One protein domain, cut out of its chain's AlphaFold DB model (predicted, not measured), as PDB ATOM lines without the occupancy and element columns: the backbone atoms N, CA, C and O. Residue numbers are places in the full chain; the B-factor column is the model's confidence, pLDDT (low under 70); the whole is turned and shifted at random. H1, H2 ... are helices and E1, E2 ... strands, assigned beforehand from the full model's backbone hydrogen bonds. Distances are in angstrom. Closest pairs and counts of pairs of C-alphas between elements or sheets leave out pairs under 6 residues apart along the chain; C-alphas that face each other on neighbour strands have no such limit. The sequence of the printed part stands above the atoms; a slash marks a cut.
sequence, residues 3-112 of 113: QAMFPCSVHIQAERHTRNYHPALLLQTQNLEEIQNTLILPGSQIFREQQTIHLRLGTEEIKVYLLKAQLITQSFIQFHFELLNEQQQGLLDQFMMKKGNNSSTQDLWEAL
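What this domain is: This is residues 3 to 112 of the 113 residues of an uncharacterized protein of Acinetobacter sp. 1564232 (UniProt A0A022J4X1). Here is a small closed barrel of six antiparallel strands, with one long helix, H1, packed slantwise on its outside. Past the barrel wall H1 runs on as an arm: residues 101 to 112, of which 101 to 110 belong to H1, stick out. The printed part has 110 residues, with six named strands followed by one named helix, and its class is mixed, helices and strands. Round the ring run E1 E2 E3 E6 E5 E4 and back to E1. The whole is compact, with a radius of gyration of the C-alphas of 14.8 A and spans of 47 by 33 by 30 A.

How they stand to each other: Begin at E1, residues 3 to 11, which bends by 55 degrees at residue 7. It forms a hairpin with E2, residues 22 to 30, where N 6 and O 26 are 2.8 A apart, within hydrogen-bond range. E2 forms a hairpin with E3, residues 35 to 42; look at N 27 and O 38, 2.8 A. E4, residues 51 to 57, is apart from E3 but antiparallel to E1 at 112 degrees, with N 56 and O 9 at 2.8 A. E4 forms a hairpin with E5, residues 60 to 73, where N 55 and O 62 are 2.8 A apart; E5 bends by 91 degrees at residue 68. E5 forms a hairpin with E6, residues 76 to 83, with N 67 and O 80 at 2.8 A. E6 is antiparallel to E3 at 131 degrees, with N 79 and O 39 at 2.8 A. E1 E2 E3 and E4 E5 E6 are meanders, each strand the antiparallel neighbour of the one before. E1 E2 E3 E4 and E3 E4 E5 E6 are Greek keys, four strands in a row with three a meander and the first the antiparallel neighbour of the fourth. H1, residues 86 to 110, is on the barrel, outside it, at a height over the sheet of 8.9 A. It lies over E1, slantwise at 53 degrees on the local plane, and only just over E5, on which 3 of its C-alphas fall. The closest C-alphas of E1 and H1 are those of Phe 6 and Met 96, 6.9 A. Every O i to N i+4 pair in H1 is within hydrogen-bond range.

Where its parts are: Find C-alpha 3 at (-23.903, 22.720, 86.782), where E1 begins; it runs 24.4 A. E2 runs 25.7 A, E3 23.3 A, E4 18.5 A, E5 28.9 A and E6 21.4 A. Then find C-alpha 86 at (-22.675, 14.913, 64.978); from there H1 runs 36.9 A to C-alpha 110 at (-39.450, 36.901, 89.455).

The domain as a whole: The two C-alphas farthest apart are those of Arg 16 and Leu 112, 49.0 A. The printed part has no cut, and no link is long. Look for pLDDT under 70 at residues 14 to 18, residue 44 and residues 100 to 112.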
ATOM      1  N   GLN A   3     -23.054  23.837  87.166       86.62
ATOM      2  CA  GLN A   3     -23.903  22.720  86.782       86.62
ATOM      3  C   GLN A   3     -25.237  23.253  86.279       86.62
ATOM      4  O   GLN A   3     -25.814  24.158  86.881       86.62
ATOM      5  N   ALA A   4     -25.720  22.672  85.188       89.94
ATOM      6  CA  ALA A   4     -27.039  22.939  84.641       89.94
ATOM      7  C   ALA A   4     -27.799  21.622  84.476       89.94
ATOM      8  O   ALA A   4     -27.245  20.616  84.029       89.94
ATOM      9  N   MET A   5     -29.075  21.632  84.858       92.56
ATOM     10  CA  MET A   5     -29.954  20.467  84.803       92.56
ATOM     11  C   MET A   5     -31.100  20.723  83.837       92.56
ATOM     12  O   MET A   5     -31.816  21.717  83.950       92.56
ATOM     13  N   PHE A   6     -31.309  19.784  82.921       94.19
ATOM     14  CA  PHE A   6     -32.335  19.880  81.897       94.19
ATOM     15  C   PHE A   6     -33.283  18.677  81.988       94.19
ATOM     16  O   PHE A   6     -32.890  17.548  81.669       94.19
ATOM     17  N   PRO A   7     -34.542  18.890  82.414       94.38
ATOM     18  CA  PRO A   7     -35.551  17.840  82.427       94.38
ATOM     19  C   PRO A   7     -35.809  17.298  81.024       94.38
ATOM     20  O   PRO A   7     -36.080  18.055  80.090       94.38
ATOM     21  N   CYS A   8     -35.753  15.980  80.891       95.25
ATOM     22  CA  CYS A   8     -35.992  15.259  79.649       95.25
ATOM     23  C   CYS A   8     -36.687  13.922  79.949       95.25
ATOM     24  O   CYS A   8     -37.086  13.640  81.081       95.25
ATOM     25  N   SER A   9     -36.895  13.107  78.921       95.19
ATOM     26  CA  SER A   9     -37.431  11.757  79.106       95.19
ATOM     27  C   SER A   9     -36.718  10.777  78.199       95.19
ATOM     28  O   SER A   9     -36.221  11.160  77.142       95.19
ATOM     29  N   VAL A  10     -36.673   9.518  78.611       95.38
ATOM     30  CA  VAL A  10     -36.031   8.452  77.850       95.38
ATOM     31  C   VAL A  10     -36.963   7.272  77.658       95.38
ATOM     32  O   VAL A  10     -37.855   7.045  78.470       95.38
ATOM     33  N   HIS A  11     -36.742   6.483  76.616       93.00
ATOM     34  CA  HIS A  11     -37.362   5.168  76.490       93.00
ATOM     35  C   HIS A  11     -36.397   4.166  75.865       93.00
ATOM     36  O   HIS A  11     -35.430   4.531  75.191       93.00
ATOM     37  N   ILE A  12     -36.666   2.889  76.113       89.94
ATOM     38  CA  ILE A  12     -36.033   1.780  75.404       89.94
ATOM     39  C   ILE A  12     -37.032   1.306  74.361       89.94
ATOM     40  O   ILE A  12     -38.221   1.160  74.653       89.94
ATOM     41  N   GLN A  13     -36.546   1.012  73.160       77.94
ATOM     42  CA  GLN A  13     -37.368   0.412  72.120       77.94
ATOM     43  C   GLN A  13     -37.602  -1.075  72.437       77.94
ATOM     44  O   GLN A  13     -36.960  -1.951  71.868       77.94
ATOM     45  N   ALA A  14     -38.482  -1.351  73.401       66.69
ATOM     46  CA  ALA A  14     -38.825  -2.706  73.828       66.69
ATOM     47  C   ALA A  14     -39.957  -3.318  72.979       66.69
ATOM     48  O   ALA A  14     -39.934  -4.515  72.711       66.69
ATOM     49  N   GLU A  15     -40.905  -2.507  72.485       57.19
ATOM     50  CA  GLU A  15     -42.051  -2.967  71.686       57.19
ATOM     51  C   GLU A  15     -42.418  -1.988  70.558       57.19
ATOM     52  O   GLU A  15     -42.210  -0.780  70.650       57.19
ATOM     53  N   ARG A  16     -42.987  -2.511  69.460       60.53
ATOM     54  CA  ARG A  16     -43.273  -1.736  68.234       60.53
ATOM     55  C   ARG A  16     -44.356  -0.658  68.399       60.53
ATOM     56  O   ARG A  16     -44.440   0.219  67.543       60.53
ATOM     57  N   HIS A  17     -45.173  -0.713  69.455       60.19
ATOM     58  CA  HIS A  17     -46.404   0.087  69.553       60.19
ATOM     59  C   HIS A  17     -46.547   0.923  70.833       60.19
ATOM     60  O   HIS A  17     -47.437   1.767  70.893       60.19
ATOM     61  N   THR A  18     -45.666   0.763  71.823       67.31
ATOM     62  CA  THR A  18     -45.731   1.493  73.097       67.31
ATOM     63  C   THR A  18     -44.369   2.107  73.422       67.31
ATOM     64  O   THR A  18     -43.357   1.421  73.542       67.31
ATOM     65  N   ARG A  19     -44.324   3.441  73.536       78.31
ATOM     66  CA  ARG A  19     -43.144   4.163  74.034       78.31
ATOM     67  C   ARG A  19     -43.356   4.461  75.509       78.31
ATOM     68  O   ARG A  19     -44.053   5.414  75.856       78.31
ATOM     69  N   ASN A  20     -42.764   3.638  76.364       86.94
ATOM     70  CA  ASN A  20     -42.791   3.853  77.806       86.94
ATOM     71  C   ASN A  20     -41.719   4.880  78.171       86.94
ATOM     72  O   ASN A  20     -40.545   4.547  78.324       86.94
ATOM     73  N   TYR A  21     -42.127   6.147  78.240       91.25
ATOM     74  CA  TYR A  21     -41.232   7.229  78.629       91.25
ATOM     75  C   TYR A  21     -40.997   7.215  80.137       91.25
ATOM     76  O   TYR A  21     -41.934   7.218  80.934       91.25
ATOM     77  N   HIS A  22     -39.728   7.274  80.513       93.19
ATOM     78  CA  HIS A  22     -39.269   7.456  81.876       93.19
ATOM     79  C   HIS A  22     -38.707   8.872  82.041       93.19
ATOM     80  O   HIS A  22     -38.048   9.372  81.124       93.19
ATOM     81  N   PRO A  23     -38.951   9.534  83.183       94.06
ATOM     82  CA  PRO A  23     -38.344  10.830  83.462       94.06
ATOM     83  C   PRO A  23     -36.820  10.693  83.550       94.06
ATOM     84  O   PRO A  23     -36.316   9.699  84.069       94.06
ATOM     85  N   ALA A  24     -36.100  11.697  83.058       96.06
ATOM     86  CA  ALA A  24     -34.645  11.763  83.095       96.06
ATOM     87  C   ALA A  24     -34.167  13.205  83.312       96.06
ATOM     88  O   ALA A  24     -34.894  14.169  83.048       96.06
ATOM     89  N   LEU A  25     -32.925  13.357  83.768       95.81
ATOM     90  CA  LEU A  25     -32.244  14.650  83.822       95.81
ATOM     91  C   LEU A  25     -30.971  14.583  82.991       95.81
ATOM     92  O   LEU A  25     -30.116  13.734  83.233       95.81
ATOM     93  N   LEU A  26     -30.833  15.502  82.041       96.81
ATOM     94  CA  LEU A  26     -29.566  15.772  81.380       96.81
ATOM     95  C   LEU A  26     -28.798  16.764  82.254       96.81
ATOM     96  O   LEU A  26     -29.267  17.875  82.494       96.81
ATOM     97  N   LEU A  27     -27.643  16.341  82.753       95.25
ATOM     98  CA  LEU A  27     -26.772  17.143  83.598       95.25
ATOM     99  C   LEU A  27     -25.554  17.571  82.788       95.25
ATOM    100  O   LEU A  27     -24.775  16.720  82.353       95.25
ATOM    101  N   GLN A  28     -25.378  18.878  82.640       93.62
ATOM    102  CA  GLN A  28     -24.157  19.477  82.126       93.62
ATOM    103  C   GLN A  28     -23.316  19.959  83.306       93.62
ATOM    104  O   GLN A  28     -23.775  20.771  84.107       93.62
ATOM    105  N   THR A  29     -22.088  19.462  83.413       92.19
ATOM    106  CA  THR A  29     -21.100  19.917  84.395       92.19
ATOM    107  C   THR A  29     -19.952  20.581  83.658       92.19
ATOM    108  O   THR A  29     -19.364  19.976  82.765       92.19
ATOM    109  N   GLN A  30     -19.630  21.816  84.031       89.06
ATOM    110  CA  GLN A  30     -18.492  22.544  83.490       89.06
ATOM    111  C   GLN A  30     -17.410  22.688  84.561       89.06
ATOM    112  O   GLN A  30     -17.585  23.365  85.588       89.06
ATOM    113  N   ASN A  31     -16.275  22.054  84.284       86.56
ATOM    114  CA  ASN A  31     -15.026  22.234  85.010       86.56
ATOM    115  C   ASN A  31     -14.114  23.203  84.236       86.56
ATOM    116  O   ASN A  31     -14.519  23.759  83.220       86.56
ATOM    117  N   LEU A  32     -12.904  23.467  84.742       80.56
ATOM    118  CA  LEU A  32     -11.999  24.476  84.166       80.56
ATOM    119  C   LEU A  32     -11.626  24.203  82.697       80.56
ATOM    120  O   LEU A  32     -11.404  25.152  81.953       80.56
ATOM    121  N   GLU A  33     -11.588  22.933  82.286       81.75
ATOM    122  CA  GLU A  33     -11.085  22.512  80.969       81.75
ATOM    123  C   GLU A  33     -12.098  21.699  80.151       81.75
ATOM    124  O   GLU A  33     -11.904  21.506  78.954       81.75
ATOM    125  N   GLU A  34     -13.193  21.235  80.764       85.94
ATOM    126  CA  GLU A  34     -14.093  20.266  80.137       85.94
ATOM    127  C   GLU A  34     -15.562  20.539  80.476       85.94
ATOM    128  O   GLU A  34     -15.920  20.833  81.625       85.94
ATOM    129  N   ILE A  35     -16.412  20.428  79.451       87.81
ATOM    130  CA  ILE A  35     -17.867  20.383  79.580       87.81
ATOM    131  C   ILE A  35     -18.287  18.934  79.406       87.81
ATOM    132  O   ILE A  35     -18.062  18.336  78.357       87.81
ATOM    133  N   GLN A  36     -18.946  18.392  80.420       92.38
ATOM    134  CA  GLN A  36     -19.389  17.013  80.427       92.38
ATOM    135  C   GLN A  36     -20.909  16.934  80.536       92.38
ATOM    136  O   GLN A  36     -21.503  17.487  81.463       92.38
ATOM    137  N   ASN A  37     -21.526  16.180  79.628       94.94
ATOM    138  CA  ASN A  37     -22.948  15.863  79.670       94.94
ATOM    139  C   ASN A  37     -23.154  14.427  80.171       94.94
ATOM    140  O   ASN A  37     -22.501  13.491  79.715       94.94
ATOM    141  N   THR A  38     -24.080  14.244  81.106       97.12
ATOM    142  CA  THR A  38     -24.459  12.934  81.656       97.12
ATOM    143  C   THR A  38     -25.973  12.835  81.809       97.12
ATOM    144  O   THR A  38     -26.667  13.851  81.798       97.12
ATOM    145  N   LEU A  39     -26.498  11.618  81.946       97.62
ATOM    146  CA  LEU A  39     -27.924  11.369  82.157       97.62
ATOM    147  C   LEU A  39     -28.168  10.753  83.525       97.62
ATOM    148  O   LEU A  39     -27.623   9.699  83.829       97.62
ATOM    149  N   ILE A  40     -29.033  11.365  84.327       96.94
ATOM    150  CA  ILE A  40     -29.575  10.741  85.532       96.94
ATOM    151  C   ILE A  40     -30.875  10.044  85.153       96.94
ATOM    152  O   ILE A  40     -31.836  10.687  84.718       96.94
ATOM    153  N   LEU A  41     -30.887   8.726  85.326       95.75
ATOM    154  CA  LEU A  41     -32.000   7.843  85.011       95.75
ATOM    155  C   LEU A  41     -32.535   7.179  86.289       95.75
ATOM    156  O   LEU A  41     -31.780   7.000  87.252       95.75
ATOM    157  N   PRO A  42     -33.816   6.772  86.315       91.62
ATOM    158  CA  PRO A  42     -34.351   5.960  87.398       91.62
ATOM    159  C   PRO A  42     -33.551   4.660  87.534       91.62
ATOM    160  O   PRO A  42     -33.343   3.945  86.558       91.62
ATOM    161  N   GLY A  43     -33.137   4.337  88.757       76.81
ATOM    162  CA  GLY A  43     -32.360   3.152  89.137       76.81
ATOM    163  C   GLY A  43     -33.154   1.844  89.109       76.81
ATOM    164  O   GLY A  43     -32.846   0.908  89.840       76.81
ATOM    165  N   SER A  44     -34.204   1.771  88.291       66.31
ATOM    166  CA  SER A  44     -34.865   0.509  87.986       66.31
ATOM    167  C   SER A  44     -33.929  -0.360  87.136       66.31
ATOM    168  O   SER A  44     -33.098   0.149  86.388       66.31
ATOM    169  N   GLN A  45     -34.090  -1.688  87.179       74.44
ATOM    170  CA  GLN A  45     -33.316  -2.652  86.364       74.44
ATOM    171  C   GLN A  45     -33.508  -2.515  84.831       74.44
ATOM    172  O   GLN A  45     -33.099  -3.394  84.065       74.44
ATOM    173  N   ILE A  46     -34.157  -1.430  84.408       86.62
ATOM    174  CA  ILE A  46     -34.546  -1.070  83.050       86.62
ATOM    175  C   ILE A  46     -33.331  -0.573  82.257       86.62
ATOM    176  O   ILE A  46     -33.129  -1.017  81.127       86.62
ATOM    177  N   PHE A  47     -32.516   0.307  82.850       92.00
ATOM    178  CA  PHE A  47     -31.373   0.939  82.180       92.00
ATOM    179  C   PHE A  47     -30.052   0.294  82.587       92.00
ATOM    180  O   PHE A  47     -29.827   0.020  83.767       92.00
ATOM    181  N   ARG A  48     -29.179   0.039  81.609       92.56
ATOM    182  CA  ARG A  48     -27.889  -0.637  81.811       92.56
ATOM    183  C   ARG A  48     -26.804   0.003  80.956       92.56
ATOM    184  O   ARG A  48     -27.096   0.649  79.955       92.56
ATOM    185  N   GLU A  49     -25.551  -0.197  81.348       95.06
ATOM    186  CA  GLU A  49     -24.417   0.133  80.483       95.06
ATOM    187  C   GLU A  49     -24.514  -0.648  79.164       95.06
ATOM    188  O   GLU A  49     -25.144  -1.708  79.101       95.06
ATOM    189  N   GLN A  50     -23.867  -0.139  78.118       94.69
ATOM    190  CA  GLN A  50     -23.839  -0.739  76.783       94.69
ATOM    191  C   GLN A  50     -25.225  -0.873  76.133       94.69
ATOM    192  O   GLN A  50     -25.500  -1.792  75.360       94.69
ATOM    193  N   GLN A  51     -26.119   0.060  76.451       93.44
ATOM    194  CA  GLN A  51     -27.487   0.082  75.956       93.44
ATOM    195  C   GLN A  51     -27.739   1.349  75.146       93.44
ATOM    196  O   GLN A  51     -27.509   2.460  75.621       93.44
ATOM    197  N   THR A  52     -28.288   1.197  73.942       94.88
ATOM    198  CA  THR A  52     -28.835   2.334  73.197       94.88
ATOM    199  C   THR A  52     -30.237   2.645  73.699       94.88
ATOM    200  O   THR A  52     -31.114   1.778  73.685       94.88
ATOM    201  N   ILE A  53     -30.466   3.894  74.089       94.75
ATOM    202  CA  ILE A  53     -31.782   4.406  74.470       94.75
ATOM    203  C   ILE A  53     -32.163   5.593  73.594       94.75
ATOM    204  O   ILE A  53     -31.327   6.198  72.920       94.75
ATOM    205  N   HIS A  54     -33.442   5.933  73.615       94.94
ATOM    206  CA  HIS A  54     -33.963   7.121  72.965       94.94
ATOM    207  C   HIS A  54     -34.123   8.227  74.001       94.94
ATOM    208  O   HIS A  54     -34.844   8.048  74.981       94.94
ATOM    209  N   LEU A  55     -33.463   9.358  73.782       95.75
ATOM    210  CA  LEU A  55     -33.544  10.565  74.591       95.75
ATOM    211  C   LEU A  55     -34.450  11.580  73.897       95.75
ATOM    212  O   LEU A  55     -34.150  12.062  72.805       95.75
ATOM    213  N   ARG A  56     -35.558  11.923  74.547       95.00
ATOM    214  CA  ARG A  56     -36.506  12.926  74.074       95.00
ATOM    215  C   ARG A  56     -36.168  14.298  74.652       95.00
ATOM    216  O   ARG A  56     -36.249  14.516  75.864       95.00
ATOM    217  N   LEU A  57     -35.862  15.225  73.752       92.38
ATOM    218  CA  LEU A  57     -35.472  16.609  73.998       92.38
ATOM    219  C   LEU A  57     -36.608  17.542  73.545       92.38
ATOM    220  O   LEU A  57     -36.580  18.141  72.472       92.38
ATOM    221  N   GLY A  58     -37.668  17.630  74.353       87.44
ATOM    222  CA  GLY A  58     -38.888  18.354  73.979       87.44
ATOM    223  C   GLY A  58     -39.688  17.615  72.899       87.44
ATOM    224  O   GLY A  58     -40.313  16.587  73.180       87.44
ATOM    225  N   THR A  59     -39.705  18.155  71.679       88.75
ATOM    226  CA  THR A  59     -40.349  17.531  70.505       88.75
ATOM    227  C   THR A  59     -39.411  16.623  69.721       88.75
ATOM    228  O   THR A  59     -39.895  15.775  68.977       88.75
ATOM    229  N   GLU A  60     -38.101  16.770  69.918       92.31
ATOM    230  CA  GLU A  60     -37.078  16.002  69.215       92.31
ATOM    231  C   GLU A  60     -36.720  14.725  69.975       92.31
ATOM    232  O   GLU A  60     -36.857  14.644  71.198       92.31
ATOM    233  N   GLU A  61     -36.226  13.724  69.252       92.50
ATOM    234  CA  GLU A  61     -35.754  12.468  69.829       92.50
ATOM    235  C   GLU A  61     -34.419  12.076  69.195       92.50
ATOM    236  O   GLU A  61     -34.293  12.006  67.972       92.50
ATOM    237  N   ILE A  62     -33.421  11.808  70.033       94.81
ATOM    238  CA  ILE A  62     -32.099  11.342  69.618       94.81
ATOM    239  C   ILE A  62     -31.803   9.982  70.241       94.81
ATOM    240  O   ILE A  62     -32.402   9.600  71.243       94.81
ATOM    241  N   LYS A  63     -30.874   9.235  69.650       94.94
ATOM    242  CA  LYS A  63     -30.377   7.990  70.237       94.94
ATOM    243  C   LYS A  63     -29.081   8.275  70.971       94.94
ATOM    244  O   LYS A  63     -28.220   8.953  70.423       94.94
ATOM    245  N   VAL A  64     -28.940   7.725  72.166       96.31
ATOM    246  CA  VAL A  64     -27.710   7.819  72.951       96.31
ATOM    247  C   VAL A  64     -27.294   6.431  73.401       96.31
ATOM    248  O   VAL A  64     -28.146   5.584  73.678       96.31
ATOM    249  N   TYR A  65     -25.991   6.195  73.450       96.88
ATOM    250  CA  TYR A  65     -25.422   4.945  73.926       96.88
ATOM    251  C   TYR A  65     -24.920   5.126  75.356       96.88
ATOM    252  O   TYR A  65     -24.072   5.980  75.607       96.88
ATOM    253  N   LEU A  66     -25.474   4.362  76.299       96.94
ATOM    254  CA  LEU A  66     -25.100   4.429  77.709       96.94
ATOM    255  C   LEU A  66     -23.748   3.744  77.933       96.94
ATOM    256  O   LEU A  66     -23.569   2.575  77.597       96.94
ATOM    257  N   LEU A  67     -22.814   4.473  78.534       96.75
ATOM    258  CA  LEU A  67     -21.483   4.000  78.902       96.75
ATOM    259  C   LEU A  67     -21.440   3.719  80.408       96.75
ATOM    260  O   LEU A  67     -22.265   2.972  80.921       96.75
ATOM    261  N   LYS A  68     -20.489   4.335  81.116       96.44
ATOM    262  CA  LYS A  68     -20.228   4.140  82.538       96.44
ATOM    263  C   LYS A  68     -21.379   4.637  83.408       96.44
ATOM    264  O   LYS A  68     -21.759   5.811  83.330       96.44
ATOM    265  N   ALA A  69     -21.842   3.764  84.290       94.75
ATOM    266  CA  ALA A  69     -22.822   4.018  85.327       94.75
ATOM    267  C   ALA A  69     -22.153   4.411  86.652       94.75
ATOM    268  O   ALA A  69     -21.149   3.839  87.079       94.75
ATOM    269  N   GLN A  70     -22.763   5.362  87.347       94.69
ATOM    270  CA  GLN A  70     -22.459   5.720  88.722       94.69
ATOM    271  C   GLN A  70     -23.762   5.733  89.513       94.69
ATOM    272  O   GLN A  70     -24.678   6.500  89.222       94.69
ATOM    273  N   LEU A  71     -23.852   4.879  90.528       91.94
ATOM    274  CA  LEU A  71     -24.990   4.878  91.437       91.94
ATOM    275  C   LEU A  71     -24.983   6.178  92.255       91.94
ATOM    276  O   LEU A  71     -24.007   6.450  92.950       91.94
ATOM    277  N   ILE A  72     -26.059   6.967  92.180       91.25
ATOM    278  CA  ILE A  72     -26.252   8.130  93.061       91.25
ATOM    279  C   ILE A  72     -26.982   7.665  94.322       91.25
ATOM    280  O   ILE A  72     -26.522   7.882  95.440       91.25
ATOM    281  N   THR A  73     -28.120   6.993  94.136       89.44
ATOM    282  CA  THR A  73     -28.919   6.363  95.197       89.44
ATOM    283  C   THR A  73     -29.516   5.059  94.679       89.44
ATOM    284  O   THR A  73     -29.452   4.771  93.488       89.44
ATOM    285  N   GLN A  74     -30.186   4.285  95.538       85.00
ATOM    286  CA  GLN A  74     -30.918   3.086  95.106       85.00
ATOM    287  C   GLN A  74     -31.997   3.370  94.043       85.00
ATOM    288  O   GLN A  74     -32.420   2.457  93.343       85.00
ATOM    289  N   SER A  75     -32.444   4.621  93.911       89.62
ATOM    290  CA  SER A  75     -33.489   5.019  92.965       89.62
ATOM    291  C   SER A  75     -32.958   5.749  91.737       89.62
ATOM    292  O   SER A  75     -33.756   6.014  90.842       89.62
ATOM    293  N   PHE A  76     -31.662   6.077  91.664       93.50
ATOM    294  CA  PHE A  76     -31.098   6.876  90.572       93.50
ATOM    295  C   PHE A  76     -29.664   6.486  90.223       93.50
ATOM    296  O   PHE A  76     -28.799   6.352  91.092       93.50
ATOM    297  N   ILE A  77     -29.404   6.381  88.923       95.75
ATOM    298  CA  ILE A  77     -28.094   6.067  88.353       95.75
ATOM    299  C   ILE A  77     -27.741   7.162  87.351       95.75
ATOM    300  O   ILE A  77     -28.569   7.548  86.526       95.75
ATOM    301  N   GLN A  78     -26.512   7.657  87.420       96.69
ATOM    302  CA  GLN A  78     -25.950   8.585  86.451       96.69
ATOM    303  C   GLN A  78     -25.143   7.823  85.408       96.69
ATOM    304  O   GLN A  78     -24.264   7.042  85.755       96.69
ATOM    305  N   PHE A  79     -25.408   8.079  84.137       97.56
ATOM    306  CA  PHE A  79     -24.699   7.487  83.017       97.56
ATOM    307  C   PHE A  79     -23.907   8.542  82.256       97.56
ATOM    308  O   PHE A  79     -24.414   9.620  81.934       97.56
ATOM    309  N   HIS A  80     -22.678   8.185  81.908       97.38
ATOM    310  CA  HIS A  80     -22.018   8.771  80.749       97.38
ATOM    311  C   HIS A  80     -22.712   8.249  79.493       97.38
ATOM    312  O   HIS A  80     -23.212   7.120  79.487       97.38
ATOM    313  N   PHE A  81     -22.740   9.046  78.433       97.12
ATOM    314  CA  PHE A  81     -23.306   8.608  77.167       97.12
ATOM    315  C   PHE A  81     -22.548   9.190  75.984       97.12
ATOM    316  O   PHE A  81     -21.923  10.243  76.090       97.12
ATOM    317  N   GLU A  82     -22.668   8.512  74.851       95.81
ATOM    318  CA  GLU A  82     -22.212   9.000  73.556       95.81
ATOM    319  C   GLU A  82     -23.398   9.212  72.621       95.81
ATOM    320  O   GLU A  82     -24.411   8.502  72.676       95.81
ATOM    321  N   LEU A  83     -23.264  10.210  71.754       94.75
ATOM    322  CA  LEU A  83     -24.172  10.422  70.637       94.75
ATOM    323  C   LEU A  83     -23.760   9.529  69.472       94.75
ATOM    324  O   LEU A  83     -22.581   9.266  69.259       94.75
ATOM    325  N   LEU A  84     -24.735   9.087  68.683       87.88
ATOM    326  CA  LEU A  84     -24.462   8.223  67.536       87.88
ATOM    327  C   LEU A  84     -23.908   8.990  66.329       87.88
ATOM    328  O   LEU A  84     -23.376   8.366  65.413       87.88
ATOM    329  N   ASN A  85     -24.088  10.316  66.278       88.44
ATOM    330  CA  ASN A  85     -23.555  11.170  65.217       88.44
ATOM    331  C   ASN A  85     -23.514  12.661  65.610       88.44
ATOM    332  O   ASN A  85     -24.145  13.092  66.575       88.44
ATOM    333  N   GLU A  86     -22.817  13.459  64.798       84.75
ATOM    334  CA  GLU A  86     -22.675  14.913  64.978       84.75
ATOM    335  C   GLU A  86     -23.997  15.683  64.822       84.75
ATOM    336  O   GLU A  86     -24.194  16.718  65.457       84.75
ATOM    337  N   GLN A  87     -24.951  15.184  64.025       86.69
ATOM    338  CA  GLN A  87     -26.255  15.843  63.869       86.69
ATOM    339  C   GLN A  87     -27.032  15.871  65.194       86.69
ATOM    340  O   GLN A  87     -27.704  16.854  65.506       86.69
ATOM    341  N   GLN A  88     -26.910  14.815  66.004       90.00
ATOM    342  CA  GLN A  88     -27.517  14.749  67.333       90.00
ATOM    343  C   GLN A  88     -26.886  15.743  68.313       90.00
ATOM    344  O   GLN A  88     -27.594  16.230  69.194       90.00
ATOM    345  N   GLN A  89     -25.603  16.082  68.144       90.62
ATOM    346  CA  GLN A  89     -24.927  17.072  68.989       90.62
ATOM    347  C   GLN A  89     -25.584  18.445  68.827       90.62
ATOM    348  O   GLN A  89     -25.962  19.069  69.816       90.62
ATOM    349  N   GLY A  90     -25.857  18.853  67.584       90.44
ATOM    350  CA  GLY A  90     -26.561  20.107  67.310       90.44
ATOM    351  C   GLY A  90     -27.957  20.176  67.946       90.44
ATOM    352  O   GLY A  90     -28.357  21.231  68.437       90.44
ATOM    353  N   LEU A  91     -28.694  19.059  67.987       91.94
ATOM    354  CA  LEU A  91     -30.004  18.988  68.652       91.94
ATOM    355  C   LEU A  91     -29.887  19.100  70.178       91.94
ATOM    356  O   LEU A  91     -30.700  19.780  70.811       91.94
ATOM    357  N   LEU A  92     -28.872  18.458  70.764       92.88
ATOM    358  CA  LEU A  92     -28.586  18.518  72.195       92.88
ATOM    359  C   LEU A  92     -28.241  19.949  72.630       92.88
ATOM    360  O   LEU A  92     -28.841  20.469  73.574       92.88
ATOM    361  N   ASP A  93     -27.344  20.609  71.900       91.62
ATOM    362  CA  ASP A  93     -26.900  21.969  72.203       91.62
ATOM    363  C   ASP A  93     -28.051  22.974  72.084       91.62
ATOM    364  O   ASP A  93     -28.287  23.770  72.996       91.62
ATOM    365  N   GLN A  94     -28.854  22.883  71.018       91.06
ATOM    366  CA  GLN A  94     -30.039  23.731  70.848       91.06
ATOM    367  C   GLN A  94     -31.052  23.556  71.984       91.06
ATOM    368  O   GLN A  94     -31.656  24.536  72.432       91.06
ATOM    369  N   PHE A  95     -31.263  22.321  72.442       91.12
ATOM    370  CA  PHE A  95     -32.162  22.041  73.556       91.12
ATOM    371  C   PHE A  95     -31.669  22.695  74.855       91.12
ATOM    372  O   PHE A  95     -32.448  23.381  75.527       91.12
ATOM    373  N   MET A  96     -30.382  22.538  75.178       89.94
ATOM    374  CA  MET A  96     -29.779  23.116  76.382       89.94
ATOM    375  C   MET A  96     -29.786  24.650  76.344       89.94
ATOM    376  O   MET A  96     -30.201  25.281  77.316       89.94
ATOM    377  N   MET A  97     -29.444  25.262  75.204       86.62
ATOM    378  CA  MET A  97     -29.481  26.721  75.037       86.62
ATOM    379  C   MET A  97     -30.892  27.297  75.227       86.62
ATOM    380  O   MET A  97     -31.075  28.268  75.961       86.62
ATOM    381  N   LYS A  98     -31.916  26.688  74.608       81.69
ATOM    382  CA  LYS A  98     -33.315  27.143  74.740       81.69
ATOM    383  C   LYS A  98     -33.798  27.099  76.188       81.69
ATOM    384  O   LYS A  98     -34.522  27.990  76.625       81.69
ATOM    385  N   LYS A  99     -33.417  26.064  76.939       70.62
ATOM    386  CA  LYS A  99     -33.806  25.923  78.347       70.62
ATOM    387  C   LYS A  99     -33.027  26.861  79.268       70.62
ATOM    388  O   LYS A  99     -33.654  27.430  80.155       70.62
ATOM    389  N   GLY A 100     -31.735  27.081  79.013       64.81
ATOM    390  CA  GLY A 100     -30.916  28.041  79.761       64.81
ATOM    391  C   GLY A 100     -31.401  29.491  79.628       64.81
ATOM    392  O   GLY A 100     -31.450  30.220  80.616       64.81
ATOM    393  N   ASN A 101     -31.858  29.891  78.438       61.03
ATOM    394  CA  ASN A 101     -32.415  31.233  78.217       61.03
ATOM    395  C   ASN A 101     -33.803  31.419  78.852       61.03
ATOM    396  O   ASN A 101     -34.168  32.517  79.275       61.03
ATOM    397  N   ASN A 102     -34.600  30.351  78.929       57.94
ATOM    398  CA  ASN A 102     -35.908  30.420  79.572       57.94
ATOM    399  C   ASN A 102     -35.785  30.534  81.094       57.94
ATOM    400  O   ASN A 102     -36.552  31.291  81.680       57.94
ATOM    401  N   SER A 103     -34.820  29.855  81.730       56.03
ATOM    402  CA  SER A 103     -34.566  30.033  83.167       56.03
ATOM    403  C   SER A 103     -34.091  31.447  83.484       56.03
ATOM    404  O   SER A 103     -34.668  32.079  84.356       56.03
ATOM    405  N   SER A 104     -33.156  32.010  82.706       55.19
ATOM    406  CA  SER A 104     -32.704  33.391  82.938       55.19
ATOM    407  C   SER A 104     -33.823  34.416  82.760       55.19
ATOM    408  O   SER A 104     -33.862  35.418  83.463       55.19
ATOM    409  N   THR A 105     -34.749  34.175  81.826       57.41
ATOM    410  CA  THR A 105     -35.904  35.057  81.614       57.41
ATOM    411  C   THR A 105     -36.931  34.906  82.740       57.41
ATOM    412  O   THR A 105     -37.465  35.905  83.207       57.41
ATOM    413  N   GLN A 106     -37.191  33.679  83.206       55.38
ATOM    414  CA  GLN A 106     -38.073  33.408  84.347       55.38
ATOM    415  C   GLN A 106     -37.534  34.056  85.634       55.38
ATOM    416  O   GLN A 106     -38.285  34.736  86.328       55.38
ATOM    417  N   ASP A 107     -36.234  33.911  85.904       57.34
ATOM    418  CA  ASP A 107     -35.560  34.501  87.067       57.34
ATOM    419  C   ASP A 107     -35.587  36.037  87.016       57.34
ATOM    420  O   ASP A 107     -35.788  36.696  88.035       57.34
ATOM    421  N   LEU A 108     -35.450  36.623  85.818       53.16
ATOM    422  CA  LEU A 108     -35.571  38.067  85.612       53.16
ATOM    423  C   LEU A 108     -36.988  38.577  85.921       53.16
ATOM    424  O   LEU A 108     -37.137  39.642  86.514       53.16
ATOM    425  N   TRP A 109     -38.026  37.831  85.533       56.75
ATOM    426  CA  TRP A 109     -39.416  38.193  85.823       56.75
ATOM    427  C   TRP A 109     -39.763  38.074  87.309       56.75
ATOM    428  O   TRP A 109     -40.462  38.939  87.829       56.75
ATOM    429  N   GLU A 110     -39.265  37.048  88.003       58.94
ATOM    430  CA  GLU A 110     -39.450  36.901  89.455       58.94
ATOM    431  C   GLU A 110     -38.705  37.993  90.243       58.94
ATOM    432  O   GLU A 110     -39.216  38.472  91.248       58.94
ATOM    433  N   ALA A 111     -37.544  38.462  89.768       61.84
ATOM    434  CA  ALA A 111     -36.793  39.548  90.410       61.84
ATOM    435  C   ALA A 111     -37.457  40.936  90.293       61.84
ATOM    436  O   ALA A 111     -37.056  41.874  90.983       61.84
ATOM    437  N   LEU A 112     -38.440  41.083  89.401       60.34
ATOM    438  CA  LEU A 112     -39.194  42.321  89.178       60.34
ATOM    439  C   LEU A 112     -40.535  42.360  89.934       60.34
ATOM    440  O   LEU A 112     -41.275  43.336  89.786       60.34
TER     441      LEU A 112